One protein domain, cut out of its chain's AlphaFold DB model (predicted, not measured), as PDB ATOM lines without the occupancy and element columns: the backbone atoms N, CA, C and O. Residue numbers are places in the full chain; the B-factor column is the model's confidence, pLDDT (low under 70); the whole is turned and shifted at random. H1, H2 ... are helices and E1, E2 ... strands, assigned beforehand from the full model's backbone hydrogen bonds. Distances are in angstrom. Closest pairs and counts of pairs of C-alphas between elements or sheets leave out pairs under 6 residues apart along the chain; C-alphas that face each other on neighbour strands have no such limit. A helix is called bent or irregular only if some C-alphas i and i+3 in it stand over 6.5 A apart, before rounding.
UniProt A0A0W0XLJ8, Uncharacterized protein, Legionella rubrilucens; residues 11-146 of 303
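What this domain is: This is residues 11 to 146 of the 303 residues of an uncharacterized protein of Legionella rubrilucens (UniProt A0A0W0XLJ8). Two lobes make this model: in the first, the small sheets E2 E3 E4 and E1 E5 E6 meet near residues 42 and 60 to 62 and spread apart like a V; the second holds the bent hairpin E7 and E8, short H2 and loops. H1 bridges the lobes, H3 packs back on E6 of the first lobe, and residues 30 to 36 stick out as a free loop tip. The printed part has 136 residues, with eight named strands and three named helices in the order E1 E2 E3 E4 E5 E6 H1 H2 E7 E8 H3, class mixed. Sheet E2 E3 E4 is antiparallel, E1 E5 E6 mixed, E7 E8 antiparallel. The whole is compact, with a radius of gyration of the C-alphas of 16.3 A and spans of 45 by 42 by 26 A.

Where its parts are: E2 is residues 21 to 25, E3 residues 42 to 47, 16.4 A long, and E4 residues 54 to 60, 15.5 A. E1, residues 11 to 13, begins at C-alpha 11 (30.021, -45.146, -15.598). E5 is residues 62 to 67, 16.4 A, and E6 residues 70 to 75, 16.3 A. H1, residues 76 to 86, is 15.3 A long. H2 is residues 108 to 111, E7 residues 115 to 119, and E8 residues 126 to 135, 12.5 A. H3, residues 138 to 144, ends at C-alpha 144 (25.665, -29.135, -22.572).

How they stand to each other: E2 E3 E4 is a meander, each strand the antiparallel neighbour of the one before; N 24 and O 43 are 2.9 A apart, N 44 and O 58 2.9 A. H1 stands at this sheet's level, at a height of 2.4 A; the closest C-alphas of E2 and H1 are Gly 25 and Val 80, 3.9 A. In the other sheet E1 is parallel to E5, with N 12 and O 64 2.9 A apart, and the hairpin E5 and E6 has N 65 and O 72 at 2.8 A. H1 only grazes this sheet, with residues 76 to 80. H3 is on it, over E6 at a height of 8.9 A, along the strands at 17 degrees on the local plane. H1 and H3 only just touch, with 3 pairs of C-alphas within 8 A, about perpendicular at 79 degrees; the closest are Ser 78 and Ile 138, 7.1 A. H1 and H2 touch, closest at the C-alphas of Ser 85 and Ala 111, 5.3 A. The hairpin E7 and E8 has N 118 and O 127 at 2.9 A, and E8 bends by 125 degrees at residue 132. Residues 92 to 93 pair with residues 134 to 135 of E8, parallel. In H1 and H3 every O i to N i+4 pair is within hydrogen-bond range; H2 is too short for one.

The domain as a whole: The C-alphas farthest apart are those of Tyr 34 and His 99, 48.0 A. The printed part has no cut. The links E2 to E3 and H1 to H2 are long, with 16 and 21 residues. The mean pLDDT of the printed part is 94.2, and residue 36 is under 70.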
ATOM      1  N   SER A  11      31.118 -45.909 -14.996       94.81
ATOM      2  CA  SER A  11      30.021 -45.146 -15.598       94.81
ATOM      3  C   SER A  11      29.199 -44.501 -14.485       94.81
ATOM      4  O   SER A  11      28.827 -45.177 -13.523       94.81
ATOM      5  N   ILE A  12      28.965 -43.192 -14.581       96.00
ATOM      6  CA  ILE A  12      28.114 -42.437 -13.657       96.00
ATOM      7  C   ILE A  12      27.059 -41.659 -14.430       96.00
ATOM      8  O   ILE A  12      27.337 -41.104 -15.493       96.00
ATOM      9  N   ASN A  13      25.865 -41.540 -13.857       96.06
ATOM     10  CA  ASN A  13      24.881 -40.562 -14.295       96.06
ATOM     11  C   ASN A  13      24.825 -39.417 -13.278       96.06
ATOM     12  O   ASN A  13      24.647 -39.659 -12.085       96.06
ATOM     13  N   LEU A  14      24.988 -38.170 -13.727       96.19
ATOM     14  CA  LEU A  14      24.987 -36.999 -12.844       96.19
ATOM     15  C   LEU A  14      23.673 -36.866 -12.054       96.19
ATOM     16  O   LEU A  14      23.709 -36.415 -10.909       96.19
ATOM     17  N   ASP A  15      22.546 -37.317 -12.615       94.56
ATOM     18  CA  ASP A  15      21.228 -37.260 -11.963       94.56
ATOM     19  C   ASP A  15      21.122 -38.193 -10.737       94.56
ATOM     20  O   ASP A  15      20.292 -37.977  -9.853       94.56
ATOM     21  N   GLU A  16      21.989 -39.206 -10.637       96.00
ATOM     22  CA  GLU A  16      22.045 -40.135  -9.497       96.00
ATOM     23  C   GLU A  16      22.798 -39.551  -8.290       96.00
ATOM     24  O   GLU A  16      22.717 -40.090  -7.184       96.00
ATOM     25  N   TYR A  17      23.506 -38.431  -8.473       96.69
ATOM     26  CA  TYR A  17      24.338 -37.792  -7.451       96.69
ATOM     27  C   TYR A  17      23.925 -36.328  -7.221       96.69
ATOM     28  O   TYR A  17      24.707 -35.407  -7.481       96.69
ATOM     29  N   PRO A  18      22.714 -36.074  -6.683       95.00
ATOM     30  CA  PRO A  18      22.203 -34.714  -6.494       95.00
ATOM     31  C   PRO A  18      22.962 -33.916  -5.421       95.00
ATOM     32  O   PRO A  18      22.833 -32.697  -5.352       95.00
ATOM     33  N   GLY A  19      23.789 -34.576  -4.601       94.69
ATOM     34  CA  GLY A  19      24.738 -33.918  -3.698       94.69
ATOM     35  C   GLY A  19      25.980 -33.354  -4.394       94.69
ATOM     36  O   GLY A  19      26.854 -32.783  -3.739       94.69
ATOM     37  N   GLY A  20      26.087 -33.538  -5.707       96.00
ATOM     38  CA  GLY A  20      27.157 -33.008  -6.528       96.00
ATOM     39  C   GLY A  20      28.206 -34.047  -6.910       96.00
ATOM     40  O   GLY A  20      28.586 -34.935  -6.137       96.00
ATOM     41  N   VAL A  21      28.709 -33.866  -8.123       96.44
ATOM     42  CA  VAL A  21      29.829 -34.568  -8.731       96.44
ATOM     43  C   VAL A  21      30.911 -33.543  -9.017       96.44
ATOM     44  O   VAL A  21      30.627 -32.457  -9.531       96.44
ATOM     45  N   ALA A  22      32.147 -33.900  -8.687       94.81
ATOM     46  CA  ALA A  22      33.312 -33.132  -9.063       94.81
ATOM     47  C   ALA A  22      34.386 -34.029  -9.673       94.81
ATOM     48  O   ALA A  22      34.629 -35.123  -9.168       94.81
ATOM     49  N   ALA A  23      34.999 -33.582 -10.766       95.38
ATOM     50  CA  ALA A  23      36.001 -34.356 -11.497       95.38
ATOM     51  C   ALA A  23      37.237 -33.507 -11.790       95.38
ATOM     52  O   ALA A  23      37.102 -32.335 -12.130       95.38
ATOM     53  N   TRP A  24      38.428 -34.099 -11.727       93.81
ATOM     54  CA  TRP A  24      39.696 -33.449 -12.066       93.81
ATOM     55  C   TRP A  24      40.580 -34.389 -12.881       93.81
ATOM     56  O   TRP A  24      40.513 -35.609 -12.725       93.81
ATOM     57  N   GLY A  25      41.464 -33.822 -13.704       94.62
ATOM     58  CA  GLY A  25      42.651 -34.550 -14.134       94.62
ATOM     59  C   GLY A  25      43.587 -34.663 -12.943       94.62
ATOM     60  O   GLY A  25      44.024 -33.641 -12.413       94.62
ATOM     61  N   ALA A  26      43.865 -35.881 -12.488       92.25
ATOM     62  CA  ALA A  26      44.755 -36.070 -11.360       92.25
ATOM     63  C   ALA A  26      46.151 -35.552 -11.740       92.25
ATOM     64  O   ALA A  26      46.727 -35.958 -12.752       92.25
ATOM     65  N   LEU A  27      46.712 -34.685 -10.899       91.88
ATOM     66  CA  LEU A  27      48.090 -34.213 -10.994       91.88
ATOM     67  C   LEU A  27      48.843 -34.572  -9.709       91.88
ATOM     68  O   LEU A  27      48.236 -34.577  -8.629       91.88
ATOM     69  N   PRO A  28      50.153 -34.856  -9.792       90.94
ATOM     70  CA  PRO A  28      50.949 -35.117  -8.605       90.94
ATOM     71  C   PRO A  28      50.930 -33.913  -7.658       90.94
ATOM     72  O   PRO A  28      50.688 -32.768  -8.059       90.94
ATOM     73  N   ALA A  29      51.185 -34.194  -6.385       92.75
ATOM     74  CA  ALA A  29      51.424 -33.153  -5.400       92.75
ATOM     75  C   ALA A  29      52.688 -32.376  -5.789       92.75
ATOM     76  O   ALA A  29      53.672 -32.981  -6.221       92.75
ATOM     77  N   VAL A  30      52.692 -31.055  -5.596       94.00
ATOM     78  CA  VAL A  30      53.913 -30.247  -5.778       94.00
ATOM     79  C   VAL A  30      54.971 -30.562  -4.725       94.00
ATOM     80  O   VAL A  30      56.158 -30.290  -4.913       94.00
ATOM     81  N   PHE A  31      54.518 -31.134  -3.611       93.31
ATOM     82  CA  PHE A  31      55.323 -31.620  -2.513       93.31
ATOM     83  C   PHE A  31      54.686 -32.879  -1.931       93.31
ATOM     84  O   PHE A  31      53.485 -32.889  -1.665       93.31
ATOM     85  N   ASP A  32      55.493 -33.911  -1.708       91.25
ATOM     86  CA  ASP A  32      55.087 -35.162  -1.073       91.25
ATOM     87  C   ASP A  32      56.231 -35.675  -0.189       91.25
ATOM     88  O   ASP A  32      57.274 -36.098  -0.691       91.25
ATOM     89  N   SER A  33      56.029 -35.622   1.129       89.12
ATOM     90  CA  SER A  33      56.947 -36.204   2.125       89.12
ATOM     91  C   SER A  33      56.507 -37.588   2.616       89.12
ATOM     92  O   SER A  33      57.282 -38.278   3.269       89.12
ATOM     93  N   TYR A  34      55.293 -38.022   2.269       81.75
ATOM     94  CA  TYR A  34      54.727 -39.314   2.660       81.75
ATOM     95  C   TYR A  34      55.131 -40.446   1.697       81.75
ATOM     96  O   TYR A  34      55.186 -41.613   2.080       81.75
ATOM     97  N   ASN A  35      55.452 -40.104   0.442       71.69
ATOM     98  CA  ASN A  35      56.000 -40.990  -0.593       71.69
ATOM     99  C   ASN A  35      55.136 -42.234  -0.897       71.69
ATOM    100  O   ASN A  35      55.644 -43.293  -1.273       71.69
ATOM    101  N   GLN A  36      53.808 -42.119  -0.786       69.12
ATOM    102  CA  GLN A  36      52.881 -43.220  -1.092       69.12
ATOM    103  C   GLN A  36      52.532 -43.385  -2.573       69.12
ATOM    104  O   GLN A  36      51.712 -44.234  -2.937       69.12
ATOM    105  N   GLY A  37      53.183 -42.615  -3.441       70.88
ATOM    106  CA  GLY A  37      52.854 -42.585  -4.854       70.88
ATOM    107  C   GLY A  37      51.617 -41.742  -5.136       70.88
ATOM    108  O   GLY A  37      51.000 -41.153  -4.253       70.88
ATOM    109  N   PHE A  38      51.292 -41.669  -6.418       80.56
ATOM    110  CA  PHE A  38      50.290 -40.770  -6.957       80.56
ATOM    111  C   PHE A  38      49.264 -41.577  -7.758       80.56
ATOM    112  O   PHE A  38      49.644 -42.365  -8.632       80.56
ATOM    113  N   ASP A  39      47.984 -41.384  -7.438       81.38
ATOM    114  CA  ASP A  39      46.861 -42.006  -8.138       81.38
ATOM    115  C   ASP A  39      46.582 -41.241  -9.436       81.38
ATOM    116  O   ASP A  39      46.020 -40.144  -9.422       81.38
ATOM    117  N   ARG A  40      46.995 -41.824 -10.565       88.44
ATOM    118  CA  ARG A  40      46.784 -41.269 -11.910       88.44
ATOM    119  C   ARG A  40      45.330 -41.400 -12.362       88.44
ATOM    120  O   ARG A  40      44.587 -42.237 -11.851       88.44
ATOM    121  N   GLY A  41      44.957 -40.618 -13.374       92.94
ATOM    122  CA  GLY A  41      43.660 -40.734 -14.033       92.94
ATOM    123  C   GLY A  41      42.726 -39.550 -13.809       92.94
ATOM    124  O   GLY A  41      43.149 -38.422 -13.568       92.94
ATOM    125  N   VAL A  42      41.431 -39.825 -13.906       95.44
ATOM    126  CA  VAL A  42      40.332 -38.920 -13.585       95.44
ATOM    127  C   VAL A  42      39.989 -39.101 -12.111       95.44
ATOM    128  O   VAL A  42      39.457 -40.141 -11.722       95.44
ATOM    129  N   HIS A  43      40.299 -38.101 -11.290       94.44
ATOM    130  CA  HIS A  43      39.919 -38.099  -9.882       94.44
ATOM    131  C   HIS A  43      38.468 -37.643  -9.745       94.44
ATOM    132  O   HIS A  43      38.117 -36.567 -10.231       94.44
ATOM    133  N   LEU A  44      37.628 -38.456  -9.106       94.94
ATOM    134  CA  LEU A  44      36.190 -38.233  -9.029       94.94
ATOM    135  C   LEU A  44      35.712 -38.191  -7.576       94.94
ATOM    136  O   LEU A  44      35.935 -39.118  -6.795       94.94
ATOM    137  N   HIS A  45      34.963 -37.141  -7.259       95.25
ATOM    138  CA  HIS A  45      34.114 -37.053  -6.082       95.25
ATOM    139  C   HIS A  45      32.645 -37.144  -6.492       95.25
ATOM    140  O   HIS A  45      32.217 -36.423  -7.389       95.25
ATOM    141  N   ALA A  46      31.847 -37.951  -5.793       96.44
ATOM    142  CA  ALA A  46      30.397 -37.988  -5.999       96.44
ATOM    143  C   ALA A  46      29.640 -38.133  -4.674       96.44
ATOM    144  O   ALA A  46      30.068 -38.872  -3.778       96.44
ATOM    145  N   ARG A  47      28.522 -37.414  -4.523       96.75
ATOM    146  CA  ARG A  47      27.717 -37.364  -3.293       96.75
ATOM    147  C   ARG A  47      26.231 -37.523  -3.604       96.75
ATOM    148  O   ARG A  47      25.726 -36.950  -4.560       96.75
ATOM    149  N   LEU A  48      25.515 -38.244  -2.741       95.81
ATOM    150  CA  LEU A  48      24.049 -38.339  -2.818       95.81
ATOM    151  C   LEU A  48      23.351 -37.128  -2.184       95.81
ATOM    152  O   LEU A  48      22.216 -36.836  -2.526       95.81
ATOM    153  N   THR A  49      24.011 -36.424  -1.263       93.88
ATOM    154  CA  THR A  49      23.475 -35.248  -0.558       93.88
ATOM    155  C   THR A  49      24.566 -34.198  -0.326       93.88
ATOM    156  O   THR A  49      25.746 -34.550  -0.215       93.88
ATOM    157  N   ASP A  50      24.183 -32.916  -0.253       87.69
ATOM    158  CA  ASP A  50      25.073 -31.784   0.057       87.69
ATOM    159  C   ASP A  50      24.477 -30.937   1.205       87.69
ATOM    160  O   ASP A  50      23.412 -30.344   1.021       87.69
ATOM    161  N   PRO A  51      25.103 -30.892   2.399       85.44
ATOM    162  CA  PRO A  51      26.300 -31.640   2.780       85.44
ATOM    163  C   PRO A  51      26.005 -33.142   2.978       85.44
ATOM    164  O   PRO A  51      24.944 -33.536   3.458       85.44
ATOM    165  N   GLY A  52      26.975 -33.999   2.654       88.00
ATOM    166  CA  GLY A  52      26.873 -35.458   2.802       88.00
ATOM    167  C   GLY A  52      28.245 -36.129   2.819       88.00
ATOM    168  O   GLY A  52      29.263 -35.447   2.743       88.00
ATOM    169  N   LYS A  53      28.319 -37.463   2.906       91.25
ATOM    170  CA  LYS A  53      29.582 -38.214   2.737       91.25
ATOM    171  C   LYS A  53      29.848 -38.460   1.245       91.25
ATOM    172  O   LYS A  53      28.906 -38.698   0.490       91.25
ATOM    173  N   LYS A  54      31.118 -38.416   0.826       92.50
ATOM    174  CA  LYS A  54      31.527 -38.848  -0.519       92.50
ATOM    175  C   LYS A  54      31.203 -40.340  -0.669       92.50
ATOM    176  O   LYS A  54      31.641 -41.139   0.158       92.50
ATOM    177  N   GLN A  55      30.410 -40.694  -1.676       95.00
ATOM    178  CA  GLN A  55      30.203 -42.088  -2.082       95.00
ATOM    179  C   GLN A  55      31.355 -42.567  -2.959       95.00
ATOM    180  O   GLN A  55      31.785 -43.709  -2.845       95.00
ATOM    181  N   ILE A  56      31.869 -41.665  -3.797       94.25
ATOM    182  CA  ILE A  56      33.048 -41.894  -4.624       94.25
ATOM    183  C   ILE A  56      34.096 -40.851  -4.247       94.25
ATOM    184  O   ILE A  56      33.770 -39.668  -4.134       94.25
ATOM    185  N   ASP A  57      35.315 -41.323  -4.002       92.00
ATOM    186  CA  ASP A  57      36.511 -40.531  -3.709       92.00
ATOM    187  C   ASP A  57      37.752 -41.323  -4.142       92.00
ATOM    188  O   ASP A  57      38.414 -41.964  -3.325       92.00
ATOM    189  N   GLN A  58      37.972 -41.408  -5.456       91.44
ATOM    190  CA  GLN A  58      39.086 -42.168  -6.033       91.44
ATOM    191  C   GLN A  58      39.381 -41.743  -7.475       91.44
ATOM    192  O   GLN A  58      38.589 -41.035  -8.102       91.44
ATOM    193  N   SER A  59      40.518 -42.198  -8.000       92.94
ATOM    194  CA  SER A  59      40.920 -41.976  -9.391       92.94
ATOM    195  C   SER A  59      40.651 -43.199 -10.272       92.94
ATOM    196  O   SER A  59      40.837 -44.340  -9.850       92.94
ATOM    197  N   PHE A  60      40.245 -42.953 -11.517       93.62
ATOM    198  CA  PHE A  60      39.959 -43.974 -12.530       93.62
ATOM    199  C   PHE A  60      40.719 -43.682 -13.817       93.62
ATOM    200  O   PHE A  60      40.987 -42.525 -14.121       93.62
ATOM    201  N   ALA A  61      41.038 -44.704 -14.613       91.56
ATOM    202  CA  ALA A  61      41.731 -44.486 -15.883       91.56
ATOM    203  C   ALA A  61      40.827 -43.708 -16.849       91.56
ATOM    204  O   ALA A  61      41.268 -42.780 -17.531       91.56
ATOM    205  N   GLU A  62      39.545 -44.075 -16.836       94.81
ATOM    206  CA  GLU A  62      38.487 -43.474 -17.628       94.81
ATOM    207  C   GLU A  62      37.179 -43.459 -16.826       94.81
ATOM    208  O   GLU A  62      36.904 -44.375 -16.040       94.81
ATOM    209  N   VAL A  63      36.371 -42.419 -17.031       96.50
ATOM    210  CA  VAL A  63      35.030 -42.270 -16.459       96.50
ATOM    211  C   VAL A  63      34.064 -41.897 -17.578       96.50
ATOM    212  O   VAL A  63      34.222 -40.860 -18.221       96.50
ATOM    213  N   GLU A  64      33.046 -42.718 -17.803       96.81
ATOM    214  CA  GLU A  64      31.898 -42.340 -18.621       96.81
ATOM    215  C   GLU A  64      30.935 -41.515 -17.760       96.81
ATOM    216  O   GLU A  64      30.431 -41.977 -16.738       96.81
ATOM    217  N   VAL A  65      30.697 -40.270 -18.163       96.62
ATOM    218  CA  VAL A  65      29.783 -39.350 -17.489       96.62
ATOM    219  C   VAL A  65      28.552 -39.160 -18.358       96.62
ATOM    220  O   VAL A  65      28.642 -38.640 -19.471       96.62
ATOM    221  N   GLY A  66      27.398 -39.573 -17.846       96.19
ATOM    222  CA  GLY A  66      26.091 -39.355 -18.451       96.19
ATOM    223  C   GLY A  66      25.347 -38.191 -17.805       96.19
ATOM    224  O   GLY A  66      25.387 -38.016 -16.588       96.19
ATOM    225  N   TRP A  67      24.637 -37.415 -18.618       94.88
ATOM    226  CA  TRP A  67      23.637 -36.452 -18.164       94.88
ATOM    227  C   TRP A  67      22.554 -36.329 -19.227       94.88
ATOM    228  O   TRP A  67      22.856 -36.006 -20.380       94.88
ATOM    229  N   GLN A  68      21.302 -36.610 -18.858       90.75
ATOM    230  CA  GLN A  68      20.202 -36.740 -19.818       90.75
ATOM    231  C   GLN A  68      20.552 -37.734 -20.953       90.75
ATOM    232  O   GLN A  68      20.888 -38.886 -20.685       90.75
ATOM    233  N   ASP A  69      20.483 -37.309 -22.220       91.06
ATOM    234  CA  ASP A  69      20.854 -38.098 -23.402       91.06
ATOM    235  C   ASP A  69      22.327 -37.921 -23.819       91.06
ATOM    236  O   ASP A  69      22.774 -38.523 -24.799       91.06
ATOM    237  N   LYS A  70      23.092 -37.086 -23.103       94.00
ATOM    238  CA  LYS A  70      24.488 -36.769 -23.419       94.00
ATOM    239  C   LYS A  70      25.442 -37.644 -22.627       94.00
ATOM    240  O   LYS A  70      25.190 -38.004 -21.478       94.00
ATOM    241  N   ARG A  71      26.574 -37.959 -23.255       94.31
ATOM    242  CA  ARG A  71      27.658 -38.738 -22.656       94.31
ATOM    243  C   ARG A  71      29.000 -38.105 -22.974       94.31
ATOM    244  O   ARG A  71      29.194 -37.581 -24.068       94.31
ATOM    245  N   LEU A  72      29.915 -38.196 -22.022       94.00
ATOM    246  CA  LEU A  72      31.314 -37.829 -22.162       94.00
ATOM    247  C   LEU A  72      32.168 -38.975 -21.639       94.00
ATOM    248  O   LEU A  72      31.968 -39.425 -20.515       94.00
ATOM    249  N   LEU A  73      33.158 -39.397 -22.419       95.44
ATOM    250  CA  LEU A  73      34.235 -40.233 -21.906       95.44
ATOM    251  C   LEU A  73      35.366 -39.323 -21.415       95.44
ATOM    252  O   LEU A  73      36.108 -38.746 -22.212       95.44
ATOM    253  N   LEU A  74      35.489 -39.176 -20.098       95.81
ATOM    254  CA  LEU A  74      36.647 -38.548 -19.476       95.81
ATOM    255  C   LEU A  74      37.779 -39.567 -19.434       95.81
ATOM    256  O   LEU A  74      37.692 -40.554 -18.710       95.81
ATOM    257  N   THR A  75      38.846 -39.322 -20.184       95.75
ATOM    258  CA  THR A  75      40.082 -40.103 -20.090       95.75
ATOM    259  C   THR A  75      41.088 -39.343 -19.242       95.75
ATOM    260  O   THR A  75      40.994 -38.120 -19.103       95.75
ATOM    261  N   GLU A  76      42.089 -40.041 -18.704       94.94
ATOM    262  CA  GLU A  76      43.219 -39.373 -18.054       94.94
ATOM    263  C   GLU A  76      43.802 -38.262 -18.936       94.94
ATOM    264  O   GLU A  76      44.032 -37.147 -18.475       94.94
ATOM    265  N   GLU A  77      44.022 -38.557 -20.217       95.50
ATOM    266  CA  GLU A  77      44.671 -37.635 -21.137       95.50
ATOM    267  C   GLU A  77      43.838 -36.365 -21.349       95.50
ATOM    268  O   GLU A  77      44.381 -35.269 -21.226       95.50
ATOM    269  N   SER A  78      42.531 -36.472 -21.608       96.62
ATOM    270  CA  SER A  78      41.700 -35.276 -21.792       96.62
ATOM    271  C   SER A  78      41.559 -34.483 -20.492       96.62
ATOM    272  O   SER A  78      41.678 -33.256 -20.514       96.62
ATOM    273  N   ALA A  79      41.382 -35.167 -19.358       96.56
ATOM    274  CA  ALA A  79      41.182 -34.547 -18.053       96.56
ATOM    275  C   ALA A  79      42.431 -33.812 -17.545       96.56
ATOM    276  O   ALA A  79      42.344 -32.663 -17.099       96.56
ATOM    277  N   VAL A  80      43.605 -34.446 -17.637       95.44
ATOM    278  CA  VAL A  80      44.882 -33.831 -17.254       95.44
ATOM    279  C   VAL A  80      45.124 -32.594 -18.101       95.44
ATOM    280  O   VAL A  80      45.311 -31.517 -17.544       95.44
ATOM    281  N   HIS A  81      45.038 -32.697 -19.427       96.31
ATOM    282  CA  HIS A  81      45.334 -31.559 -20.296       96.31
ATOM    283  C   HIS A  81      44.311 -30.429 -20.175       96.31
ATOM    284  O   HIS A  81      44.710 -29.272 -20.233       96.31
ATOM    285  N   PHE A  82      43.036 -30.723 -19.895       95.88
ATOM    286  CA  PHE A  82      42.065 -29.678 -19.554       95.88
ATOM    287  C   PHE A  82      42.479 -28.934 -18.281       95.88
ATOM    288  O   PHE A  82      42.450 -27.706 -18.241       95.88
ATOM    289  N   THR A  83      42.915 -29.678 -17.260       94.12
ATOM    290  CA  THR A  83      43.418 -29.103 -16.006       94.12
ATOM    291  C   THR A  83      44.630 -28.206 -16.277       94.12
ATOM    292  O   THR A  83      44.645 -27.069 -15.809       94.12
ATOM    293  N   LEU A  84      45.590 -28.656 -17.103       94.25
ATOM    294  CA  LEU A  84      46.756 -27.853 -17.501       94.25
ATOM    295  C   LEU A  84      46.350 -26.553 -18.213       94.25
ATOM    296  O   LEU A  84      46.861 -25.486 -17.873       94.25
ATOM    297  N   SER A  85      45.422 -26.627 -19.171       94.44
ATOM    298  CA  SER A  85      44.937 -25.458 -19.910       94.44
ATOM    299  C   SER A  85      44.187 -24.468 -19.018       94.44
ATOM    300  O   SER A  85      44.343 -23.262 -19.174       94.44
ATOM    301  N   SER A  86      43.385 -24.965 -18.067       92.12
ATOM    302  CA  SER A  86      42.456 -24.149 -17.268       92.12
ATOM    303  C   SER A  86      43.121 -23.146 -16.321       92.12
ATOM    304  O   SER A  86      42.476 -22.202 -15.858       92.12
ATOM    305  N   ILE A  87      44.409 -23.343 -16.026       89.31
ATOM    306  CA  ILE A  87      45.165 -22.475 -15.120       89.31
ATOM    307  C   ILE A  87      45.476 -21.131 -15.765       89.31
ATOM    308  O   ILE A  87      45.429 -20.092 -15.102       89.31
ATOM    309  N   PHE A  88      45.730 -21.130 -17.067       87.00
ATOM    310  CA  PHE A  88      46.052 -19.919 -17.799       87.00
ATOM    311  C   PHE A  88      44.785 -19.235 -18.307       87.00
ATOM    312  O   PHE A  88      43.761 -19.861 -18.563       87.00
ATOM    313  N   ASP A  89      44.837 -17.910 -18.419       86.56
ATOM    314  CA  ASP A  89      43.692 -17.094 -18.830       86.56
ATOM    315  C   ASP A  89      43.596 -16.963 -20.355       86.56
ATOM    316  O   ASP A  89      43.643 -15.870 -20.912       86.56
ATOM    317  N   PHE A  90      43.524 -18.100 -21.051       92.69
ATOM    318  CA  PHE A  90      43.294 -18.138 -22.494       92.69
ATOM    319  C   PHE A  90      42.079 -19.012 -22.847       92.69
ATOM    320  O   PHE A  90      41.687 -19.879 -22.061       92.69
ATOM    321  N   PRO A  91      41.467 -18.815 -24.030       94.94
ATOM    322  CA  PRO A  91      40.326 -19.617 -24.453       94.94
ATOM    323  C   PRO A  91      40.672 -21.104 -24.584       94.94
ATOM    324  O   PRO A  91      41.659 -21.473 -25.222       94.94
ATOM    325  N   ILE A  92      39.807 -21.961 -24.046       96.38
ATOM    326  CA  ILE A  92      39.741 -23.380 -24.404       96.38
ATOM    327  C   ILE A  92      38.527 -23.542 -25.315       96.38
ATOM    328  O   ILE A  92      37.478 -22.977 -25.008       96.38
ATOM    329  N   LEU A  93      38.653 -24.287 -26.413       96.56
ATOM    330  CA  LEU A  93      37.567 -24.599 -27.348       96.56
ATOM    331  C   LEU A  93      37.374 -26.114 -27.486       96.56
ATOM    332  O   LEU A  93      38.254 -26.900 -27.154       96.56
ATOM    333  N   SER A  94      36.224 -26.526 -28.022       96.56
ATOM    334  CA  SER A  94      36.026 -27.884 -28.536       96.56
ATOM    335  C   SER A  94      35.871 -27.805 -30.046       96.56
ATOM    336  O   SER A  94      34.928 -27.178 -30.524       96.56
ATOM    337  N   LEU A  95      36.773 -28.448 -30.786       97.44
ATOM    338  CA  LEU A  95      36.776 -28.455 -32.248       97.44
ATOM    339  C   LEU A  95      36.851 -29.888 -32.767       97.44
ATOM    340  O   LEU A  95      37.518 -30.739 -32.174       97.44
ATOM    341  N   ASP A  96      36.214 -30.121 -33.907       98.19
ATOM    342  CA  ASP A  96      36.400 -31.340 -34.685       98.19
ATOM    343  C   ASP A  96      37.429 -31.088 -35.787       98.19
ATOM    344  O   ASP A  96      37.546 -29.985 -36.326       98.19
ATOM    345  N   CYS A  97      38.171 -32.126 -36.153       98.38
ATOM    346  CA  CYS A  97      39.102 -32.066 -37.263       98.38
ATOM    347  C   CYS A  97      38.356 -31.752 -38.564       98.38
ATOM    348  O   CYS A  97      37.518 -32.541 -39.006       98.38
ATOM    349  N   SER A  98      38.754 -30.676 -39.242       98.00
ATOM    350  CA  SER A  98      38.234 -30.256 -40.553       98.00
ATOM    351  C   SER A  98      38.363 -31.318 -41.655       98.00
ATOM    352  O   SER A  98      37.713 -31.208 -42.690       98.00
ATOM    353  N   HIS A  99      39.191 -32.347 -41.447       97.88
ATOM    354  CA  HIS A  99      39.456 -33.400 -42.429       97.88
ATOM    355  C   HIS A  99      38.765 -34.732 -42.123       97.88
ATOM    356  O   HIS A  99      38.283 -35.386 -43.042       97.88
ATOM    357  N   CYS A 100      38.749 -35.175 -40.861       97.94
ATOM    358  CA  CYS A 100      38.206 -36.492 -40.490       97.94
ATOM    359  C   CYS A 100      37.028 -36.443 -39.508       97.94
ATOM    360  O   CYS A 100      36.491 -37.493 -39.164       97.94
ATOM    361  N   GLY A 101      36.647 -35.255 -39.031       97.81
ATOM    362  CA  GLY A 101      35.513 -35.046 -38.128       97.81
ATOM    363  C   GLY A 101      35.707 -35.536 -36.691       97.81
ATOM    364  O   GLY A 101      34.782 -35.434 -35.898       97.81
ATOM    365  N   ARG A 102      36.876 -36.080 -36.327       97.12
ATOM    366  CA  ARG A 102      37.157 -36.487 -34.939       97.12
ATOM    367  C   ARG A 102      37.465 -35.284 -34.060       97.12
ATOM    368  O   ARG A 102      38.172 -34.382 -34.505       97.12
ATOM    369  N   GLU A 103      37.017 -35.337 -32.810       96.00
ATOM    370  CA  GLU A 103      37.341 -34.332 -31.798       96.00
ATOM    371  C   GLU A 103      38.855 -34.192 -31.614       96.00
ATOM    372  O   GLU A 103      39.604 -35.175 -31.554       96.00
ATOM    373  N   LEU A 104      39.301 -32.943 -31.546       98.06
ATOM    374  CA  LEU A 104      40.692 -32.584 -31.330       98.06
ATOM    375  C   LEU A 104      40.986 -32.463 -29.834       98.06
ATOM    376  O   LEU A 104      40.129 -32.078 -29.041       98.06
ATOM    377  N   LEU A 105      42.222 -32.784 -29.465       98.00
ATOM    378  CA  LEU A 105      42.743 -32.659 -28.111       98.00
ATOM    379  C   LEU A 105      44.194 -32.186 -28.199       98.00
ATOM    380  O   LEU A 105      45.062 -32.936 -28.652       98.00
ATOM    381  N   ASP A 106      44.444 -30.967 -27.741       98.06
ATOM    382  CA  ASP A 106      45.792 -30.457 -27.547       98.06
ATOM    383  C   ASP A 106      46.398 -31.070 -26.280       98.06
ATOM    384  O   ASP A 106      45.762 -31.153 -25.228       98.06
ATOM    385  N   THR A 107      47.649 -31.520 -26.388       96.94
ATOM    386  CA  THR A 107      48.376 -32.202 -25.308       96.94
ATOM    387  C   THR A 107      49.755 -31.586 -25.068       96.94
ATOM    388  O   THR A 107      50.289 -30.851 -25.903       96.94
ATOM    389  N   GLY A 108      50.345 -31.857 -23.901       95.62
ATOM    390  CA  GLY A 108      51.637 -31.325 -23.479       95.62
ATOM    391  C   GLY A 108      51.711 -29.804 -23.607       95.62
ATOM    392  O   GLY A 108      50.862 -29.081 -23.092       95.62
ATOM    393  N   MET A 109      52.720 -29.316 -24.334       96.06
ATOM    394  CA  MET A 109      52.906 -27.879 -24.558       96.06
ATOM    395  C   MET A 109      51.759 -27.231 -25.341       96.06
ATOM    396  O   MET A 109      51.461 -26.069 -25.087       96.06
ATOM    397  N   ALA A 110      51.091 -27.958 -26.245       96.69
ATOM    398  CA  ALA A 110      49.956 -27.414 -26.997       96.69
ATOM    399  C   ALA A 110      48.743 -27.140 -26.089       96.69
ATOM    400  O   ALA A 110      47.949 -26.255 -26.377       96.69
ATOM    401  N   ALA A 111      48.632 -27.841 -24.954       96.62
ATOM    402  CA  ALA A 111      47.583 -27.581 -23.971       96.62
ATOM    403  C   ALA A 111      47.822 -26.287 -23.171       96.62
ATOM    404  O   ALA A 111      46.883 -25.758 -22.587       96.62
ATOM    405  N   VAL A 112      49.057 -25.775 -23.111       96.00
ATOM    406  CA  VAL A 112      49.422 -24.608 -22.279       96.00
ATOM    407  C   VAL A 112      49.939 -23.407 -23.073       96.00
ATOM    408  O   VAL A 112      50.140 -22.337 -22.505       96.00
ATOM    409  N   ILE A 113      50.150 -23.558 -24.382       96.38
ATOM    410  CA  ILE A 113      50.535 -22.477 -25.291       96.38
ATOM    411  C   ILE A 113      49.436 -22.342 -26.350       96.38
ATOM    412  O   ILE A 113      49.370 -23.177 -27.253       96.38
ATOM    413  N   PRO A 114      48.592 -21.298 -26.281       96.69
ATOM    414  CA  PRO A 114      47.462 -21.167 -27.183       96.69
ATOM    415  C   PRO A 114      47.926 -20.872 -28.617       96.69
ATOM    416  O   PRO A 114      48.774 -20.001 -28.868       96.69
ATOM    417  N   SER A 115      47.332 -21.590 -29.565       97.69
ATOM    418  CA  SER A 115      47.684 -21.599 -30.986       97.69
ATOM    419  C   SER A 115      46.440 -21.397 -31.854       97.69
ATOM    420  O   SER A 115      45.320 -21.579 -31.385       97.69
ATOM    421  N   PHE A 116      46.649 -20.993 -33.108       98.44
ATOM    422  CA  PHE A 116      45.626 -21.107 -34.154       98.44
ATOM    423  C   PHE A 116      45.610 -22.508 -34.771       98.44
ATOM    424  O   PHE A 116      44.602 -22.937 -35.313       98.44
ATOM    425  N   ASP A 117      46.742 -23.203 -34.703       98.25
ATOM    426  CA  ASP A 117      47.017 -24.448 -35.404       98.25
ATOM    427  C   ASP A 117      46.864 -25.648 -34.457       98.25
ATOM    428  O   ASP A 117      47.587 -25.731 -33.459       98.25
ATOM    429  N   HIS A 118      45.969 -26.587 -34.797       98.12
ATOM    430  CA  HIS A 118      45.650 -27.778 -34.001       98.12
ATOM    431  C   HIS A 118      45.789 -29.064 -34.828       98.12
ATOM    432  O   HIS A 118      45.090 -29.266 -35.826       98.12
ATOM    433  N   TYR A 119      46.693 -29.957 -34.422       97.25
ATOM    434  CA  TYR A 119      46.994 -31.183 -35.165       97.25
ATOM    435  C   TYR A 119      46.097 -32.347 -34.744       97.25
ATOM    436  O   TYR A 119      46.010 -32.713 -33.573       97.25
ATOM    437  N   CYS A 120      45.475 -33.005 -35.720       97.69
ATOM    438  CA  CYS A 120      44.680 -34.196 -35.467       97.69
ATOM    439  C   CYS A 120      45.574 -35.421 -35.249       97.69
ATOM    440  O   CYS A 120      46.190 -35.926 -36.186       97.69
ATOM    441  N   ARG A 121      45.560 -35.993 -34.041       96.06
ATOM    442  CA  ARG A 121      46.291 -37.240 -33.732       96.06
ATOM    443  C   ARG A 121      45.836 -38.470 -34.528       96.06
ATOM    444  O   ARG A 121      46.517 -39.488 -34.510       96.06
ATOM    445  N   TYR A 122      44.666 -38.407 -35.166       96.44
ATOM    446  CA  TYR A 122      44.073 -39.543 -35.872       96.44
ATOM    447  C   TYR A 122      44.408 -39.564 -37.364       96.44
ATOM    448  O   TYR A 122      44.669 -40.634 -37.902       96.44
ATOM    449  N   CYS A 123      44.394 -38.409 -38.037       97.44
ATOM    450  CA  CYS A 123      44.693 -38.318 -39.474       97.44
ATOM    451  C   CYS A 123      45.944 -37.487 -39.804       97.44
ATOM    452  O   CYS A 123      46.313 -37.388 -40.972       97.44
ATOM    453  N   GLY A 124      46.581 -36.869 -38.804       96.56
ATOM    454  CA  GLY A 124      47.780 -36.039 -38.955       96.56
ATOM    455  C   GLY A 124      47.542 -34.661 -39.578       96.56
ATOM    456  O   GLY A 124      48.490 -33.892 -39.706       96.56
ATOM    457  N   GLN A 125      46.308 -34.340 -39.976       98.12
ATOM    458  CA  GLN A 125      45.990 -33.068 -40.623       98.12
ATOM    459  C   GLN A 125      45.817 -31.928 -39.620       98.12
ATOM    460  O   GLN A 125      45.491 -32.146 -38.452       98.12
ATOM    461  N   LEU A 126      46.019 -30.711 -40.117       97.88
ATOM    462  CA  LEU A 126      45.906 -29.476 -39.360       97.88
ATOM    463  C   LEU A 126      44.485 -28.908 -39.452       97.88
ATOM    464  O   LEU A 126      43.914 -28.813 -40.535       97.88
ATOM    465  N   THR A 127      43.938 -28.473 -38.324       98.38
ATOM    466  CA  THR A 127      42.714 -27.671 -38.262       98.38
ATOM    467  C   THR A 127      43.046 -26.326 -37.635       98.38
ATOM    468  O   THR A 127      43.729 -26.276 -36.614       98.38
ATOM    469  N   GLN A 128      42.575 -25.247 -38.259       98.19
ATOM    470  CA  GLN A 128      42.802 -23.890 -37.776       98.19
ATOM    471  C   GLN A 128      41.576 -23.359 -37.034       98.19
ATOM    472  O   GLN A 128      40.446 -23.542 -37.489       98.19
ATOM    473  N   SER A 129      41.803 -22.715 -35.897       97.94
ATOM    474  CA  SER A 129      40.793 -21.997 -35.123       97.94
ATOM    475  C   SER A 129      40.779 -20.507 -35.484       97.94
ATOM    476  O   SER A 129      41.733 -19.973 -36.048       97.94
ATOM    477  N   GLU A 130      39.687 -19.806 -35.171       97.06
ATOM    478  CA  GLU A 130      39.546 -18.367 -35.460       97.06
ATOM    479  C   GLU A 130      40.307 -17.472 -34.467       97.06
ATOM    480  O   GLU A 130      40.512 -16.283 -34.710       97.06
ATOM    481  N   GLN A 131      40.733 -18.034 -33.334       97.19
ATOM    482  CA  GLN A 131      41.443 -17.337 -32.266       97.19
ATOM    483  C   GLN A 131      42.480 -18.256 -31.632       97.19
ATOM    484  O   GLN A 131      42.312 -19.469 -31.624       97.19
ATOM    485  N   ARG A 132      43.519 -17.676 -31.019       97.62
ATOM    486  CA  ARG A 132      44.483 -18.461 -30.243       97.62
ATOM    487  C   ARG A 132      43.779 -19.146 -29.076       97.62
ATOM    488  O   ARG A 132      43.238 -18.468 -28.203       97.62
ATOM    489  N   CYS A 133      43.831 -20.469 -29.044       97.38
ATOM    490  CA  CYS A 133      43.211 -21.269 -27.997       97.38
ATOM    491  C   CYS A 133      43.992 -22.559 -27.736       97.38
ATOM    492  O   CYS A 133      44.928 -22.882 -28.469       97.38
ATOM    493  N   ALA A 134      43.595 -23.286 -26.697       97.69
ATOM    494  CA  ALA A 134      43.815 -24.727 -26.617       97.69
ATOM    495  C   ALA A 134      42.511 -25.455 -26.964       97.69
ATOM    496  O   ALA A 134      41.420 -24.935 -26.718       97.69
ATOM    497  N   VAL A 135      42.604 -26.668 -27.496       98.00
ATOM    498  CA  VAL A 135      41.434 -27.474 -27.852       98.00
ATOM    499  C   VAL A 135      41.315 -28.695 -26.953       98.00
ATOM    500  O   VAL A 135      42.267 -29.452 -26.776       98.00
ATOM    501  N   ASN A 136      40.131 -28.909 -26.381       97.75
ATOM    502  CA  ASN A 136      39.841 -30.063 -25.541       97.75
ATOM    503  C   ASN A 136      38.346 -30.449 -25.626       97.75
ATOM    504  O   ASN A 136      37.486 -29.589 -25.402       97.75
ATOM    505  N   PRO A 137      38.005 -31.729 -25.888       96.00
ATOM    506  CA  PRO A 137      36.621 -32.171 -26.106       96.00
ATOM    507  C   PRO A 137      35.717 -32.002 -24.879       96.00
ATOM    508  O   PRO A 137      34.501 -31.866 -25.000       96.00
ATOM    509  N   ILE A 138      36.301 -31.945 -23.678       96.38
ATOM    510  CA  ILE A 138      35.573 -31.766 -22.414       96.38
ATOM    511  C   ILE A 138      34.675 -30.523 -22.436       96.38
ATOM    512  O   ILE A 138      33.595 -30.524 -21.838       96.38
ATOM    513  N   LEU A 139      35.088 -29.464 -23.142       95.62
ATOM    514  CA  LEU A 139      34.326 -28.223 -23.184       95.62
ATOM    515  C   LEU A 139      32.943 -28.401 -23.831       95.62
ATOM    516  O   LEU A 139      31.990 -27.765 -23.386       95.62
ATOM    517  N   ARG A 140      32.801 -29.288 -24.824       95.00
ATOM    518  CA  ARG A 140      31.510 -29.569 -25.475       95.00
ATOM    519  C   ARG A 140      30.492 -30.110 -24.476       95.00
ATOM    520  O   ARG A 140      29.361 -29.634 -24.415       95.00
ATOM    521  N   PHE A 141      30.900 -31.054 -23.630       95.06
ATOM    522  CA  PHE A 141      30.021 -31.589 -22.590       95.06
ATOM    523  C   PHE A 141      29.705 -30.551 -21.512       95.06
ATOM    524  O   PHE A 141      28.552 -30.395 -21.125       95.06
ATOM    525  N   LYS A 142      30.703 -29.772 -21.085       94.81
ATOM    526  CA  LYS A 142      30.506 -28.635 -20.174       94.81
ATOM    527  C   LYS A 142      29.467 -27.635 -20.701       94.81
ATOM    528  O   LYS A 142      28.619 -27.181 -19.941       94.81
ATOM    529  N   GLN A 143      29.480 -27.336 -22.000       94.00
ATOM    530  CA  GLN A 143      28.464 -26.493 -22.639       94.00
ATOM    531  C   GLN A 143      27.067 -27.122 -22.579       94.00
ATOM    532  O   GLN A 143      26.105 -26.404 -22.315       94.00
ATOM    533  N   HIS A 144      26.944 -28.443 -22.760       93.00
ATOM    534  CA  HIS A 144      25.665 -29.135 -22.572       93.00
ATOM    535  C   HIS A 144      25.134 -28.976 -21.145       93.00
ATOM    536  O   HIS A 144      23.957 -28.673 -20.985       93.00
ATOM    537  N   LEU A 145      26.000 -29.058 -20.129       91.69
ATOM    538  CA  LEU A 145      25.637 -28.826 -18.724       91.69
ATOM    539  C   LEU A 145      25.273 -27.363 -18.393       91.69
ATOM    540  O   LEU A 145      24.940 -27.064 -17.250       91.69
ATOM    541  N   GLY A 146      25.378 -26.430 -19.348       91.50
ATOM    542  CA  GLY A 146      25.245 -24.995 -19.079       91.50
ATOM    543  C   GLY A 146      26.443 -24.393 -18.330       91.50
ATOM    544  O   GLY A 146      26.359 -23.277 -17.826       91.50
TER     545      GLY A 146